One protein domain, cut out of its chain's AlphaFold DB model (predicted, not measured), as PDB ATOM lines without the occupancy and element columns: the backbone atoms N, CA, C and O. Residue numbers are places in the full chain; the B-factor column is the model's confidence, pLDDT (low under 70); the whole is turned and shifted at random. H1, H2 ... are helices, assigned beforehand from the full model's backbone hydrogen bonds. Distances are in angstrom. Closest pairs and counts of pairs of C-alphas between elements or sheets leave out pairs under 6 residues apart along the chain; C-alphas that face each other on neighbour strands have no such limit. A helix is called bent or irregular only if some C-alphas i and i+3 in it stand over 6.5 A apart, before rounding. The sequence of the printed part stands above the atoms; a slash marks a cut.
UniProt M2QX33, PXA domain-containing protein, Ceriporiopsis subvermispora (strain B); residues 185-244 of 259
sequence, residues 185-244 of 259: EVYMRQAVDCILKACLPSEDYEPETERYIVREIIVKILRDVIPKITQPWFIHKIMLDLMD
ATOM      1  N   GLU A 185     111.928 160.654 128.063       93.50
ATOM      2  CA  GLU A 185     113.213 160.726 127.362       93.50
ATOM      3  C   GLU A 185     114.385 160.250 128.235       93.50
ATOM      4  O   GLU A 185     115.374 159.739 127.711       93.50
ATOM      5  N   VAL A 186     114.295 160.393 129.560       95.69
ATOM      6  CA  VAL A 186     115.316 159.907 130.500       95.69
ATOM      7  C   VAL A 186     115.283 158.385 130.547       95.69
ATOM      8  O   VAL A 186     116.328 157.747 130.411       95.69
ATOM      9  N   TYR A 187     114.089 157.800 130.639       95.31
ATOM     10  CA  TYR A 187     113.910 156.357 130.531       95.31
ATOM     11  C   TYR A 187     114.441 155.839 129.193       95.31
ATOM     12  O   TYR A 187     115.191 154.867 129.168       95.31
ATOM     13  N   MET A 188     114.105 156.503 128.080       95.25
ATOM     14  CA  MET A 188     114.571 156.094 126.754       95.25
ATOM     15  C   MET A 188     116.100 156.111 126.657       95.25
ATOM     16  O   MET A 188     116.684 155.147 126.166       95.25
ATOM     17  N   ARG A 189     116.764 157.154 127.175       96.94
ATOM     18  CA  ARG A 189     118.233 157.189 127.255       96.94
ATOM     19  C   ARG A 189     118.783 156.017 128.048       96.94
ATOM     20  O   ARG A 189     119.697 155.360 127.564       96.94
ATOM     21  N   GLN A 190     118.230 155.748 129.228       97.06
ATOM     22  CA  GLN A 190     118.710 154.668 130.086       97.06
ATOM     23  C   GLN A 190     118.503 153.293 129.442       97.06
ATOM     24  O   GLN A 190     119.392 152.447 129.495       97.06
ATOM     25  N   ALA A 191     117.359 153.077 128.793       96.50
ATOM     26  CA  ALA A 191     117.074 151.847 128.065       96.50
ATOM     27  C   ALA A 191     118.061 151.643 126.907       96.50
ATOM     28  O   ALA A 191     118.629 150.561 126.772       96.50
ATOM     29  N   VAL A 192     118.321 152.688 126.112       97.06
ATOM     30  CA  VAL A 192     119.309 152.630 125.024       97.06
ATOM     31  C   VAL A 192     120.715 152.392 125.573       97.06
ATOM     32  O   VAL A 192     121.432 151.564 125.027       97.06
ATOM     33  N   ASP A 193     121.106 153.043 126.669       96.88
ATOM     34  CA  ASP A 193     122.413 152.841 127.309       96.88
ATOM     35  C   ASP A 193     122.601 151.383 127.772       96.88
ATOM     36  O   ASP A 193     123.623 150.763 127.481       96.88
ATOM     37  N   CYS A 194     121.568 150.784 128.376       96.81
ATOM     38  CA  CYS A 194     121.555 149.362 128.731       96.81
ATOM     39  C   CYS A 194     121.672 148.446 127.501       96.81
ATOM     40  O   CYS A 194     122.388 147.446 127.553       96.81
ATOM     41  N   ILE A 195     120.992 148.775 126.395       95.94
ATOM     42  CA  ILE A 195     121.103 148.027 125.134       95.94
ATOM     43  C   ILE A 195     122.528 148.124 124.587       95.94
ATOM     44  O   ILE A 195     123.104 147.095 124.241       95.94
ATOM     45  N   LEU A 196     123.115 149.325 124.553       96.69
ATOM     46  CA  LEU A 196     124.488 149.541 124.098       96.69
ATOM     47  C   LEU A 196     125.475 148.745 124.951       96.69
ATOM     48  O   LEU A 196     126.285 148.011 124.397       96.69
ATOM     49  N   LYS A 197     125.341 148.787 126.281       96.25
ATOM     50  CA  LYS A 197     126.163 147.995 127.208       96.25
ATOM     51  C   LYS A 197     126.071 146.498 126.949       96.25
ATOM     52  O   LYS A 197     127.043 145.772 127.117       96.25
ATOM     53  N   ALA A 198     124.883 146.024 126.594       95.62
ATOM     54  CA  ALA A 198     124.646 144.611 126.361       95.62
ATOM     55  C   ALA A 198     125.054 144.153 124.953       95.62
ATOM     56  O   ALA A 198     125.112 142.940 124.741       95.62
ATOM     57  N   CYS A 199     125.255 145.077 124.006       95.62
ATOM     58  CA  CYS A 199     125.534 144.763 122.605       95.62
ATOM     59  C   CYS A 199     126.965 145.068 122.173       95.62
ATOM     60  O   CYS A 199     127.444 144.370 121.289       95.62
ATOM     61  N   LEU A 200     127.598 146.101 122.731       94.44
ATOM     62  CA  LEU A 200     128.926 146.564 122.338       94.44
ATOM     63  C   LEU A 200     130.038 145.859 123.126       94.44
ATOM     64  O   LEU A 200     129.842 145.538 124.302       94.44
ATOM     65  N   PRO A 201     131.216 145.655 122.512       93.31
ATOM     66  CA  PRO A 201     132.401 145.218 123.228       93.31
ATOM     67  C   PRO A 201     132.940 146.351 124.115       93.31
ATOM     68  O   PRO A 201     132.535 147.511 123.996       93.31
ATOM     69  N   SER A 202     133.865 146.025 125.023       90.50
ATOM     70  CA  SER A 202     134.450 147.007 125.946       90.50
ATOM     71  C   SER A 202     135.119 148.168 125.213       90.50
ATOM     72  O   SER A 202     134.941 149.307 125.634       90.50
ATOM     73  N   GLU A 203     135.820 147.902 124.104       89.88
ATOM     74  CA  GLU A 203     136.506 148.944 123.335       89.88
ATOM     75  C   GLU A 203     135.567 150.042 122.815       89.88
ATOM     76  O   GLU A 203     135.954 151.207 122.827       89.88
ATOM     77  N   ASP A 204     134.332 149.693 122.447       87.31
ATOM     78  CA  ASP A 204     133.353 150.637 121.896       87.31
ATOM     79  C   ASP A 204     132.422 151.213 122.982       87.31
ATOM     80  O   ASP A 204     131.830 152.280 122.812       87.31
ATOM     81  N   TYR A 205     132.253 150.513 124.114       91.56
ATOM     82  CA  TYR A 205     131.365 150.949 125.198       91.56
ATOM     83  C   TYR A 205     132.049 151.834 126.248       91.56
ATOM     84  O   TYR A 205     131.406 152.723 126.820       91.56
ATOM     85  N   GLU A 206     133.319 151.578 126.569       92.25
ATOM     86  CA  GLU A 206     134.050 152.340 127.587       92.25
ATOM     87  C   GLU A 206     134.233 153.826 127.230       92.25
ATOM     88  O   GLU A 206     134.020 154.662 128.118       92.25
ATOM     89  N   PRO A 207     134.551 154.206 125.973       93.38
ATOM     90  CA  PRO A 207     134.706 155.606 125.595       93.38
ATOM     91  C   PRO A 207     133.389 156.386 125.718       93.38
ATOM     92  O   PRO A 207     132.483 156.285 124.889       93.38
ATOM     93  N   GLU A 208     133.290 157.237 126.741       93.00
ATOM     94  CA  GLU A 208     132.037 157.938 127.054       93.00
ATOM     95  C   GLU A 208     131.548 158.839 125.919       93.00
ATOM     96  O   GLU A 208     130.348 158.934 125.671       93.00
ATOM     97  N   THR A 209     132.476 159.497 125.221       90.00
ATOM     98  CA  THR A 209     132.139 160.465 124.168       90.00
ATOM     99  C   THR A 209     131.438 159.778 123.000       90.00
ATOM    100  O   THR A 209     130.360 160.205 122.591       90.00
ATOM    101  N   GLU A 210     132.020 158.693 122.489       86.94
ATOM    102  CA  GLU A 210     131.450 157.925 121.382       86.94
ATOM    103  C   GLU A 210     130.137 157.262 121.794       86.94
ATOM    104  O   GLU A 210     129.119 157.447 121.121       86.94
ATOM    105  N   ARG A 211     130.120 156.607 122.964       92.75
ATOM    106  CA  ARG A 211     128.910 156.007 123.532       92.75
ATOM    107  C   ARG A 211     127.769 157.017 123.621       92.75
ATOM    108  O   ARG A 211     126.649 156.707 123.222       92.75
ATOM    109  N   TYR A 212     128.017 158.224 124.130       93.94
ATOM    110  CA  TYR A 212     126.978 159.247 124.268       93.94
ATOM    111  C   TYR A 212     126.504 159.778 122.923       93.94
ATOM    112  O   TYR A 212     125.302 159.965 122.749       93.94
ATOM    113  N   ILE A 213     127.399 159.970 121.954       91.19
ATOM    114  CA  ILE A 213     127.005 160.382 120.604       91.19
ATOM    115  C   ILE A 213     126.094 159.323 119.974       91.19
ATOM    116  O   ILE A 213     125.000 159.656 119.520       91.19
ATOM    117  N   VAL A 214     126.496 158.050 120.000       93.19
ATOM    118  CA  VAL A 214     125.704 156.942 119.441       93.19
ATOM    119  C   VAL A 214     124.371 156.793 120.176       93.19
ATOM    120  O   VAL A 214     123.324 156.701 119.530       93.19
ATOM    121  N   ARG A 215     124.371 156.858 121.514       96.12
ATOM    122  CA  ARG A 215     123.146 156.828 122.324       96.12
ATOM    123  C   ARG A 215     122.190 157.946 121.931       96.12
ATOM    124  O   ARG A 215     121.023 157.669 121.675       96.12
ATOM    125  N   GLU A 216     122.652 159.195 121.876       95.06
ATOM    126  CA  GLU A 216     121.770 160.318 121.552       95.06
ATOM    127  C   GLU A 216     121.260 160.240 120.105       95.06
ATOM    128  O   GLU A 216     120.108 160.592 119.862       95.06
ATOM    129  N   ILE A 217     122.046 159.718 119.154       92.50
ATOM    130  CA  ILE A 217     121.564 159.441 117.790       92.50
ATOM    131  C   ILE A 217     120.399 158.444 117.829       92.50
ATOM    132  O   ILE A 217     119.336 158.730 117.278       92.50
ATOM    133  N   ILE A 218     120.559 157.306 118.513       94.44
ATOM    134  CA  ILE A 218     119.512 156.279 118.620       94.44
ATOM    135  C   ILE A 218     118.272 156.842 119.326       94.44
ATOM    136  O   ILE A 218     117.158 156.677 118.835       94.44
ATOM    137  N   VAL A 219     118.446 157.564 120.434       95.81
ATOM    138  CA  VAL A 219     117.338 158.189 121.177       95.81
ATOM    139  C   VAL A 219     116.580 159.186 120.300       95.81
ATOM    140  O   VAL A 219     115.350 159.190 120.308       95.81
ATOM    141  N   LYS A 220     117.271 160.006 119.498       92.25
ATOM    142  CA  LYS A 220     116.619 160.940 118.565       92.25
ATOM    143  C   LYS A 220     115.827 160.214 117.484       92.25
ATOM    144  O   LYS A 220     114.685 160.591 117.228       92.25
ATOM    145  N   ILE A 221     116.389 159.152 116.908       90.75
ATOM    146  CA  ILE A 221     115.685 158.301 115.943       90.75
ATOM    147  C   ILE A 221     114.411 157.730 116.575       90.75
ATOM    148  O   ILE A 221     113.324 157.891 116.021       90.75
ATOM    149  N   LEU A 222     114.521 157.104 117.749       92.38
ATOM    150  CA  LEU A 222     113.385 156.498 118.445       92.38
ATOM    151  C   LEU A 222     112.309 157.535 118.778       92.38
ATOM    152  O   LEU A 222     111.131 157.301 118.516       92.38
ATOM    153  N   ARG A 223     112.704 158.709 119.274       92.44
ATOM    154  CA  ARG A 223     111.793 159.817 119.583       92.44
ATOM    155  C   ARG A 223     110.976 160.270 118.372       92.44
ATOM    156  O   ARG A 223     109.802 160.596 118.526       92.44
ATOM    157  N   ASP A 224     111.574 160.290 117.186       89.25
ATOM    158  CA  ASP A 224     110.913 160.767 115.968       89.25
ATOM    159  C   ASP A 224     110.141 159.660 115.225       89.25
ATOM    160  O   ASP A 224     109.239 159.960 114.432       89.25
ATOM    161  N   VAL A 225     110.490 158.390 115.456       89.31
ATOM    162  CA  VAL A 225     109.868 157.218 114.818       89.31
ATOM    163  C   VAL A 225     108.714 156.663 115.652       89.31
ATOM    164  O   VAL A 225     107.648 156.426 115.085       89.31
ATOM    165  N   ILE A 226     108.879 156.502 116.972       91.19
ATOM    166  CA  ILE A 226     107.873 155.891 117.860       91.19
ATOM    167  C   ILE A 226     106.490 156.532 117.675       91.19
ATOM    168  O   ILE A 226     105.554 155.796 117.376       91.19
ATOM    169  N   PRO A 227     106.326 157.871 117.730       91.00
ATOM    170  CA  PRO A 227     105.012 158.490 117.582       91.00
ATOM    171  C   PRO A 227     104.354 158.251 116.223       91.00
ATOM    172  O   PRO A 227     103.153 158.458 116.108       91.00
ATOM    173  N   LYS A 228     105.117 157.876 115.186       90.81
ATOM    174  CA  LYS A 228     104.595 157.580 113.845       90.81
ATOM    175  C   LYS A 228     104.144 156.131 113.742       90.81
ATOM    176  O   LYS A 228     103.055 155.875 113.241       90.81
ATOM    177  N   ILE A 229     104.965 155.205 114.238       92.19
ATOM    178  CA  ILE A 229     104.690 153.768 114.129       92.19
ATOM    179  C   ILE A 229     103.604 153.296 115.098       92.19
ATOM    180  O   ILE A 229     102.967 152.281 114.849       92.19
ATOM    181  N   THR A 230     103.350 154.047 116.174       90.62
ATOM    182  CA  THR A 230     102.264 153.767 117.123       90.62
ATOM    183  C   THR A 230     100.916 154.350 116.696       90.62
ATOM    184  O   THR A 230      99.925 154.181 117.405       90.62
ATOM    185  N   GLN A 231     100.841 155.040 115.550       92.25
ATOM    186  CA  GLN A 231      99.570 155.571 115.064       92.25
ATOM    187  C   GLN A 231      98.643 154.441 114.598       92.25
ATOM    188  O   GLN A 231      99.094 153.564 113.857       92.25
ATOM    189  N   PRO A 232      97.332 154.501 114.908       92.06
ATOM    190  CA  PRO A 232      96.385 153.462 114.503       92.06
ATOM    191  C   PRO A 232      96.397 153.177 112.996       92.06
ATOM    192  O   PRO A 232      96.430 152.024 112.581       92.06
ATOM    193  N   TRP A 233      96.441 154.227 112.166       93.62
ATOM    194  CA  TRP A 233      96.473 154.075 110.707       93.62
ATOM    195  C   TRP A 233      97.732 153.351 110.217       93.62
ATOM    196  O   TRP A 233      97.660 152.604 109.247       93.62
ATOM    197  N   PHE A 234      98.876 153.567 110.875       94.75
ATOM    198  CA  PHE A 234     100.148 152.965 110.487       94.75
ATOM    199  C   PHE A 234     100.156 151.477 110.833       94.75
ATOM    200  O   PHE A 234     100.515 150.654 109.997       94.75
ATOM    201  N   ILE A 235      99.672 151.134 112.030       91.56
ATOM    202  CA  ILE A 235      99.508 149.746 112.475       91.56
ATOM    203  C   ILE A 235      98.551 148.996 111.541       91.56
ATOM    204  O   ILE A 235      98.894 147.926 111.047       91.56
ATOM    205  N   HIS A 236      97.380 149.572 111.246       92.12
ATOM    206  CA  HIS A 236      96.415 148.959 110.328       92.12
ATOM    207  C   HIS A 236      96.999 148.773 108.928       92.12
ATOM    208  O   HIS A 236      96.791 147.732 108.316       92.12
ATOM    209  N   LYS A 237      97.750 149.761 108.431       93.88
ATOM    210  CA  LYS A 237      98.415 149.654 107.137       93.88
ATOM    211  C   LYS A 237      99.411 148.494 107.113       93.88
ATOM    212  O   LYS A 237      99.358 147.706 106.184       93.88
ATOM    213  N   ILE A 238     100.260 148.355 108.136       92.31
ATOM    214  CA  ILE A 238     101.193 147.221 108.221       92.31
ATOM    215  C   ILE A 238     100.434 145.892 108.177       92.31
ATOM    216  O   ILE A 238     100.845 144.988 107.461       92.31
ATOM    217  N   MET A 239      99.333 145.766 108.922       89.81
ATOM    218  CA  MET A 239      98.532 144.538 108.916       89.81
ATOM    219  C   MET A 239      97.997 144.219 107.516       89.81
ATOM    220  O   MET A 239      98.132 143.085 107.071       89.81
ATOM    221  N   LEU A 240      97.440 145.212 106.817       93.38
ATOM    222  CA  LEU A 240      96.918 145.038 105.458       93.38
ATOM    223  C   LEU A 240      98.026 144.695 104.457       93.38
ATOM    224  O   LEU A 240      97.889 143.721 103.729       93.38
ATOM    225  N   ASP A 241      99.142 145.427 104.478       92.62
ATOM    226  CA  ASP A 241     100.278 145.189 103.578       92.62
ATOM    227  C   ASP A 241     100.857 143.769 103.772       92.62
ATOM    228  O   ASP A 241     101.253 143.115 102.807       92.62
ATOM    229  N   LEU A 242     100.885 143.265 105.014       89.69
ATOM    230  CA  LEU A 242     101.324 141.897 105.311       89.69
ATOM    231  C   LEU A 242     100.319 140.844 104.830       89.69
ATOM    232  O   LEU A 242     100.738 139.797 104.343       89.69
ATOM    233  N   MET A 243      99.017 141.110 104.936       88.56
ATOM    234  CA  MET A 243      97.966 140.199 104.465       88.56
ATOM    235  C   MET A 243      97.878 140.142 102.934       88.56
ATOM    236  O   MET A 243      97.678 139.067 102.376       88.56
ATOM    237  N   ASP A 244      98.064 141.271 102.249       85.06
ATOM    238  CA  ASP A 244      97.997 141.356 100.783       85.06
ATOM    239  C   ASP A 244      99.233 140.741 100.098       85.06
ATOM    240  O   ASP A 244      99.197 140.417  98.908       85.06
TER     241      ASP A 244
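AT A GLANCE: This is residues 185 to 244 of the 259 residues of the protein "PXA domain-containing protein" of Ceriporiopsis subvermispora (strain B) (UniProt M2QX33). A long helix, H3, makes the long axis; H1 crosses it on one side, and H4 turns off its last end in an L, sticking out with residues 232 to 237 and 239 to 244. Short H2 makes the turn between H1 and H3. The printed part has 60 residues with four named helices, H1 to H4 in order, all helix, no named strand. It is a rod of 46 by 22 by 15 A, only just loose, close to extended, with a radius of gyration of the C-alphas of 15.6 A.

IN THESE COORDINATES: H1, residues 185 to 199, begins at C-alpha 185 (113.213, 160.726, 127.362) and is 20.7 A long. H2 is residues 202 to 205, 5.1 A. H3, residues 208 to 229, is 30.5 A long and only just irregular: C-alphas 224 and 227 are 6.53 A apart. H4, residues 232 to 244, 18.4 A, ends at C-alpha 244 (97.997, 141.356, 100.783).

HOW THE PARTS SIT: H1 and H3 touch, closest at the C-alphas of Arg 189 and Val 219, 6.2 A, at a steep tilt of 61 degrees, opposite ways. H2 and H3 only just touch, only at the corner, with 3 pairs of C-alphas within 8 A, closest Tyr 205 and Arg 211, 5.9 A; H3 does so with residues 210 to 211 alone. H3 and H4 are close but not clearly touching, about perpendicular at 81 degrees; H4 is apart from H1 and H2. Every O i to N i+4 pair is within hydrogen-bond range in H1 and H4, and 16 of 18 in H3; H2 is too short for one.

THE WHOLE: The C-alphas farthest apart, of Pro 207 and Asp 244, are 46.5 A apart. The printed part has no cut, the three links are tight, and no printed residue is under 70 in pLDDT.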